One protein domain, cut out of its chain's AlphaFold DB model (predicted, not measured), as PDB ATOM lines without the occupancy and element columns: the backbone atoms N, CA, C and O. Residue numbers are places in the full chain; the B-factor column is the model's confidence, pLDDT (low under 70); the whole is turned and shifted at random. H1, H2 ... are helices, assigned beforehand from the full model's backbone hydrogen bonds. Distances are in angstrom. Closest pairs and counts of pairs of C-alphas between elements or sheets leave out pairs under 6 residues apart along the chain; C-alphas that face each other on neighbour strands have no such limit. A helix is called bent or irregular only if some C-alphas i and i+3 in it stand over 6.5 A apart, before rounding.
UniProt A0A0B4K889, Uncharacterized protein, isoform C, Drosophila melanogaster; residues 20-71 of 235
ATOM      1  N   LEU A  20     230.115 127.811 132.461       80.62
ATOM      2  CA  LEU A  20     229.604 129.091 131.969       80.62
ATOM      3  C   LEU A  20     228.477 129.659 132.852       80.62
ATOM      4  O   LEU A  20     228.451 130.856 133.121       80.62
ATOM      5  N   ASP A  21     227.576 128.809 133.357       81.88
ATOM      6  CA  ASP A  21     226.463 129.238 134.219       81.88
ATOM      7  C   ASP A  21     226.985 129.761 135.567       81.88
ATOM      8  O   ASP A  21     226.475 130.740 136.109       81.88
ATOM      9  N   ALA A  22     228.053 129.146 136.086       80.69
ATOM     10  CA  ALA A  22     228.734 129.611 137.292       80.69
ATOM     11  C   ALA A  22     229.448 130.961 137.082       80.69
ATOM     12  O   ALA A  22     229.517 131.774 138.005       80.69
ATOM     13  N   GLU A  23     229.966 131.217 135.879       81.88
ATOM     14  CA  GLU A  23     230.579 132.499 135.523       81.88
ATOM     15  C   GLU A  23     229.529 133.618 135.436       81.88
ATOM     16  O   GLU A  23     229.735 134.696 135.995       81.88
ATOM     17  N   PHE A  24     228.358 133.339 134.851       84.31
ATOM     18  CA  PHE A  24     227.227 134.273 134.842       84.31
ATOM     19  C   PHE A  24     226.693 134.570 136.249       84.31
ATOM     20  O   PHE A  24     226.469 135.735 136.578       84.31
ATOM     21  N   ASP A  25     226.534 133.555 137.104       83.88
ATOM     22  CA  ASP A  25     226.113 133.749 138.499       83.88
ATOM     23  C   ASP A  25     227.107 134.643 139.270       83.88
ATOM     24  O   ASP A  25     226.704 135.504 140.054       83.88
ATOM     25  N   ASN A  26     228.415 134.477 139.035       85.25
ATOM     26  CA  ASN A  26     229.446 135.323 139.645       85.25
ATOM     27  C   ASN A  26     229.447 136.751 139.089       85.25
ATOM     28  O   ASN A  26     229.683 137.700 139.842       85.25
ATOM     29  N   PHE A  27     229.153 136.925 137.799       86.75
ATOM     30  CA  PHE A  27     229.009 138.244 137.194       86.75
ATOM     31  C   PHE A  27     227.893 139.049 137.875       86.75
ATOM     32  O   PHE A  27     228.148 140.159 138.332       86.75
ATOM     33  N   TRP A  28     226.692 138.482 138.036       84.88
ATOM     34  CA  TRP A  28     225.553 139.183 138.656       84.88
ATOM     35  C   TRP A  28     225.756 139.528 140.138       84.88
ATOM     36  O   TRP A  28     225.155 140.484 140.632       84.88
ATOM     37  N   LYS A  29     226.636 138.791 140.823       83.62
ATOM     38  CA  LYS A  29     227.070 139.076 142.200       83.62
ATOM     39  C   LYS A  29     228.118 140.179 142.314       83.62
ATOM     40  O   LYS A  29     228.239 140.769 143.376       83.62
ATOM     41  N   THR A  30     228.906 140.401 141.262       82.38
ATOM     42  CA  THR A  30     230.076 141.302 141.296       82.38
ATOM     43  C   THR A  30     229.850 142.583 140.489       82.38
ATOM     44  O   THR A  30     230.613 143.544 140.592       82.38
ATOM     45  N   VAL A  31     228.842 142.597 139.613       85.12
ATOM     46  CA  VAL A  31     228.592 143.712 138.708       85.12
ATOM     47  C   VAL A  31     228.083 144.933 139.468       85.12
ATOM     48  O   VAL A  31     227.083 144.895 140.183       85.12
ATOM     49  N   SER A  32     228.750 146.066 139.252       83.38
ATOM     50  CA  SER A  32     228.355 147.319 139.882       83.38
ATOM     51  C   SER A  32     227.030 147.831 139.313       83.38
ATOM     52  O   SER A  32     226.818 147.891 138.099       83.38
ATOM     53  N   CYS A  33     226.146 148.289 140.203       83.56
ATOM     54  CA  CYS A  33     224.829 148.803 139.819       83.56
ATOM     55  C   CYS A  33     224.901 150.002 138.847       83.56
ATOM     56  O   CYS A  33     223.988 150.238 138.060       83.56
ATOM     57  N   PHE A  34     226.017 150.741 138.847       83.81
ATOM     58  CA  PHE A  34     226.241 151.872 137.943       83.81
ATOM     59  C   PHE A  34     226.303 151.465 136.460       83.81
ATOM     60  O   PHE A  34     225.956 152.265 135.590       83.81
ATOM     61  N   ALA A  35     226.675 150.214 136.157       85.50
ATOM     62  CA  ALA A  35     226.710 149.703 134.789       85.50
ATOM     63  C   ALA A  35     225.338 149.769 134.093       85.50
ATOM     64  O   ALA A  35     225.291 149.906 132.870       85.50
ATOM     65  N   ALA A  36     224.241 149.780 134.864       81.69
ATOM     66  CA  ALA A  36     222.880 149.928 134.362       81.69
ATOM     67  C   ALA A  36     222.686 151.195 133.509       81.69
ATOM     68  O   ALA A  36     221.899 151.187 132.568       81.69
ATOM     69  N   ASN A  37     223.422 152.280 133.783       80.50
ATOM     70  CA  ASN A  37     223.256 153.536 133.049       80.50
ATOM     71  C   ASN A  37     223.729 153.453 131.582       80.50
ATOM     72  O   ASN A  37     223.307 154.259 130.757       80.50
ATOM     73  N   ASN A  38     224.568 152.472 131.235       84.75
ATOM     74  CA  ASN A  38     225.056 152.290 129.865       84.75
ATOM     75  C   ASN A  38     224.070 151.532 128.959       84.75
ATOM     76  O   ASN A  38     224.253 151.521 127.744       84.75
ATOM     77  N   PHE A  39     223.036 150.907 129.529       80.75
ATOM     78  CA  PHE A  39     222.030 150.157 128.778       80.75
ATOM     79  C   PHE A  39     220.866 151.054 128.331       80.75
ATOM     80  O   PHE A  39     220.550 152.040 129.013       80.75
ATOM     81  N   PRO A  40     220.201 150.724 127.206       80.19
ATOM     82  CA  PRO A  40     218.981 151.404 126.778       80.19
ATOM     83  C   PRO A  40     217.858 151.219 127.807       80.19
ATOM     84  O   PRO A  40     217.795 150.202 128.498       80.19
ATOM     85  N   PHE A  41     216.958 152.201 127.904       75.19
ATOM     86  CA  PHE A  41     215.940 152.273 128.960       75.19
ATOM     87  C   PHE A  41     215.061 151.028 129.103       75.19
ATOM     88  O   PHE A  41     214.707 150.677 130.227       75.19
ATOM     89  N   GLU A  42     214.739 150.353 127.998       76.75
ATOM     90  CA  GLU A  42     213.930 149.131 128.017       76.75
ATOM     91  C   GLU A  42     214.580 147.988 128.813       76.75
ATOM     92  O   GLU A  42     213.883 147.267 129.524       76.75
ATOM     93  N   GLU A  43     215.905 147.846 128.752       81.69
ATOM     94  CA  GLU A  43     216.635 146.722 129.359       81.69
ATOM     95  C   GLU A  43     217.151 147.039 130.771       81.69
ATOM     96  O   GLU A  43     217.508 146.137 131.535       81.69
ATOM     97  N   ARG A  44     217.147 148.321 131.167       83.88
ATOM     98  CA  ARG A  44     217.650 148.769 132.477       83.88
ATOM     99  C   ARG A  44     216.941 148.085 133.643       83.88
ATOM    100  O   ARG A  44     217.598 147.713 134.612       83.88
ATOM    101  N   CYS A  45     215.624 147.900 133.569       84.94
ATOM    102  CA  CYS A  45     214.884 147.257 134.657       84.94
ATOM    103  C   CYS A  45     215.250 145.773 134.808       84.94
ATOM    104  O   CYS A  45     215.410 145.296 135.932       84.94
ATOM    105  N   GLU A  46     215.437 145.049 133.700       85.81
ATOM    106  CA  GLU A  46     215.837 143.639 133.749       85.81
ATOM    107  C   GLU A  46     217.254 143.486 134.317       85.81
ATOM    108  O   GLU A  46     217.496 142.617 135.156       85.81
ATOM    109  N   PHE A  47     218.169 144.378 133.934       85.69
ATOM    110  CA  PHE A  47     219.525 144.409 134.476       85.69
ATOM    111  C   PHE A  47     219.542 144.702 135.988       85.69
ATOM    112  O   PHE A  47     220.164 143.968 136.755       85.69
ATOM    113  N   VAL A  48     218.821 145.738 136.438       85.19
ATOM    114  CA  VAL A  48     218.771 146.144 137.857       85.19
ATOM    115  C   VAL A  48     218.100 145.085 138.738       85.19
ATOM    116  O   VAL A  48     218.453 144.959 139.907       85.19
ATOM    117  N   GLN A  49     217.156 144.303 138.200       84.00
ATOM    118  CA  GLN A  49     216.553 143.184 138.934       84.00
ATOM    119  C   GLN A  49     217.502 141.997 139.116       84.00
ATOM    120  O   GLN A  49     217.378 141.285 140.112       84.00
ATOM    121  N   LYS A  50     218.417 141.763 138.168       84.19
ATOM    122  CA  LYS A  50     219.362 140.637 138.219       84.19
ATOM    123  C   LYS A  50     220.619 140.945 139.033       84.19
ATOM    124  O   LYS A  50     221.190 140.029 139.615       84.19
ATOM    125  N   ALA A  51     221.051 142.204 139.085       83.62
ATOM    126  CA  ALA A  51     222.220 142.611 139.859       83.62
ATOM    127  C   ALA A  51     221.919 142.643 141.372       83.62
ATOM    128  O   ALA A  51     221.120 143.453 141.847       83.62
ATOM    129  N   GLU A  52     222.596 141.792 142.150       78.50
ATOM    130  CA  GLU A  52     222.357 141.645 143.597       78.50
ATOM    131  C   GLU A  52     222.833 142.877 144.397       78.50
ATOM    132  O   GLU A  52     222.196 143.294 145.373       78.50
ATOM    133  N   ASP A  53     223.891 143.537 143.920       76.69
ATOM    134  CA  ASP A  53     224.442 144.768 144.501       76.69
ATOM    135  C   ASP A  53     223.449 145.937 144.501       76.69
ATOM    136  O   ASP A  53     223.455 146.761 145.421       76.69
ATOM    137  N   CYS A  54     222.561 146.008 143.502       75.62
ATOM    138  CA  CYS A  54     221.557 147.069 143.409       75.62
ATOM    139  C   CYS A  54     220.545 147.030 144.568       75.62
ATOM    140  O   CYS A  54     219.953 148.060 144.892       75.62
ATOM    141  N   ASN A  55     220.347 145.864 145.190       70.69
ATOM    142  CA  ASN A  55     219.384 145.657 146.271       70.69
ATOM    143  C   ASN A  55     220.057 145.568 147.653       70.69
ATOM    144  O   ASN A  55     219.468 145.976 148.648       70.69
ATOM    145  N   SER A  56     221.294 145.070 147.716       66.19
ATOM    146  CA  SER A  56     221.990 144.793 148.983       66.19
ATOM    147  C   SER A  56     222.770 145.988 149.547       66.19
ATOM    148  O   SER A  56     223.025 146.045 150.749       66.19
ATOM    149  N   SER A  57     223.132 146.964 148.704       60.62
ATOM    150  CA  SER A  57     224.014 148.081 149.087       60.62
ATOM    151  C   SER A  57     223.295 149.407 149.392       60.62
ATOM    152  O   SER A  57     223.955 150.404 149.684       60.62
ATOM    153  N   THR A  58     221.956 149.465 149.353       57.34
ATOM    154  CA  THR A  58     221.194 150.701 149.638       57.34
ATOM    155  C   THR A  58     220.304 150.558 150.872       57.34
ATOM    156  O   THR A  58     219.286 149.881 150.862       57.34
ATOM    157  N   ASN A  59     220.689 151.234 151.958       59.81
ATOM    158  CA  ASN A  59     220.202 150.961 153.316       59.81
ATOM    159  C   ASN A  59     218.772 151.459 153.639       59.81
ATOM    160  O   ASN A  59     218.348 151.343 154.782       59.81
ATOM    161  N   VAL A  60     218.025 152.050 152.695       66.75
ATOM    162  CA  VAL A  60     216.656 152.539 152.988       66.75
ATOM    163  C   VAL A  60     215.706 152.432 151.789       66.75
ATOM    164  O   VAL A  60     214.596 151.934 151.947       66.75
ATOM    165  N   ILE A  61     216.098 152.891 150.592       73.81
ATOM    166  CA  ILE A  61     215.250 152.842 149.384       73.81
ATOM    167  C   ILE A  61     216.138 152.553 148.159       73.81
ATOM    168  O   ILE A  61     217.046 153.349 147.889       73.81
ATOM    169  N   PRO A  62     215.897 151.470 147.392       79.44
ATOM    170  CA  PRO A  62     216.663 151.163 146.184       79.44
ATOM    171  C   PRO A  62     216.266 152.116 145.045       79.44
ATOM    172  O   PRO A  62     215.423 151.809 144.199       79.44
ATOM    173  N   TYR A  63     216.879 153.301 145.027       78.19
ATOM    174  CA  TYR A  63     216.561 154.372 144.078       78.19
ATOM    175  C   TYR A  63     216.766 153.951 142.616       78.19
ATOM    176  O   TYR A  63     215.959 154.313 141.767       78.19
ATOM    177  N   MET A  64     217.786 153.131 142.323       77.88
ATOM    178  CA  MET A  64     218.038 152.622 140.966       77.88
ATOM    179  C   MET A  64     216.891 151.746 140.455       77.88
ATOM    180  O   MET A  64     216.520 151.827 139.286       77.88
ATOM    181  N   ARG A  65     216.284 150.946 141.337       81.44
ATOM    182  CA  ARG A  65     215.127 150.111 141.001       81.44
ATOM    183  C   ARG A  65     213.874 150.954 140.803       81.44
ATOM    184  O   ARG A  65     213.163 150.741 139.829       81.44
ATOM    185  N   LEU A  66     213.644 151.926 141.682       80.50
ATOM    186  CA  LEU A  66     212.511 152.845 141.569       80.50
ATOM    187  C   LEU A  66     212.566 153.609 140.233       80.50
ATOM    188  O   LEU A  66     211.577 153.672 139.508       80.50
ATOM    189  N   LEU A  67     213.747 154.123 139.870       78.50
ATOM    190  CA  LEU A  67     213.954 154.887 138.640       78.50
ATOM    191  C   LEU A  67     213.806 154.024 137.376       78.50
ATOM    192  O   LEU A  67     213.152 154.436 136.420       78.50
ATOM    193  N   ALA A  68     214.400 152.825 137.368       78.69
ATOM    194  CA  ALA A  68     214.414 151.958 136.191       78.69
ATOM    195  C   ALA A  68     213.114 151.155 136.005       78.69
ATOM    196  O   ALA A  68     212.667 150.981 134.875       78.69
ATOM    197  N   CYS A  69     212.511 150.654 137.088       79.31
ATOM    198  CA  CYS A  69     211.376 149.732 137.022       79.31
ATOM    199  C   CYS A  69     210.017 150.391 137.294       79.31
ATOM    200  O   CYS A  69     209.071 150.099 136.566       79.31
ATOM    201  N   ASP A  70     209.903 151.268 138.298       79.25
ATOM    202  CA  ASP A  70     208.603 151.841 138.691       79.25
ATOM    203  C   ASP A  70     208.256 153.103 137.888       79.25
ATOM    204  O   ASP A  70     207.113 153.289 137.474       79.25
ATOM    205  N   LEU A  71     209.251 153.955 137.613       73.00
ATOM    206  CA  LEU A  71     209.084 155.187 136.830       73.00
ATOM    207  C   LEU A  71     209.114 154.957 135.308       73.00
ATOM    208  O   LEU A  71     208.667 155.830 134.563       73.00
TER     209      LEU A  71
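This is residues 20 to 71 of the 235 residues of the protein "Uncharacterized protein, isoform C" of Drosophila melanogaster (UniProt A0A0B4K889). The longest helix, H1, is an arm at one end of a small helical body, which it comes near only around its last residues. In the body H2 and H3 fold back on each other as a hairpin, H5 crosses H3, and the short H4 lies where H2 and H5 begin and H3 ends, joined to H5 by an arc of residues 57 to 62. The printed part has 52 residues with five named helices, in the order H1, H2, H3, H4, H5, and no named strand; the class is all helix. It is compact, with a radius of gyration of the C-alphas of 11.0 A, and flat in outline, spanning 34 by 26 by 14 A.

H1, residues 20 to 30, runs 15.4 A from C-alpha 20 at (229.604, 129.091, 131.969) to C-alpha 30 at (230.076, 141.302, 141.296). H2 holds residues 33 to 38 and is 10.5 A long. H3, residues 41 to 50, is 15.3 A long; it is irregular, but only just, with C-alphas 42 and 45 7.0 A apart, and its line is a rough one. H4 is residues 53 to 56, 5.1 A. H5, residues 63 to 70, is 9.9 A long and ends at C-alpha 70 at (208.603, 151.841, 138.691); it is neither bent nor irregular, but only just, with C-alphas 67 and 70 6.2 A apart.

H1 touches no helix. It is close to H3 but not clearly touching, about perpendicular at 84 degrees, and their closest C-alphas, those of Trp 28 and Lys 50, are 6.4 A apart. H1 is apart from H2 and from H5. H2 and H3 form a helical hairpin: they touch, with the closest C-alphas, Ala 36 and Arg 44, 5.7 A apart, and run opposite ways at a shallow tilt of 20 degrees. H3 also touches H5, at a steep tilt of 62 degrees, opposite ways; the closest C-alphas, Cys 45 and Cys 69, are 4.9 A apart. H4 is close to H2 but not clearly touching, with the closest C-alphas, Cys 33 and Cys 54, 5.2 A apart. In H1 and H5 every O i to N i+4 pair is within hydrogen-bond range; in H3 it is 4 of 6, in H2 0 of 2 beside 3 of 3 O i to N i+3 pairs, and H4 is too short for an O i to N i+4 pair.

The two C-alphas farthest apart, those of Leu 20 and Val 60, are 34.0 A apart. The printed part has no cut. The links H1 to H2, H2 to H3 and H3 to H4 are tight, H4 to H5 is short, and no link is long. The mean pLDDT of the printed part is 79.4, and residues 56 to 60, of which 56 belongs to H4, are under 70.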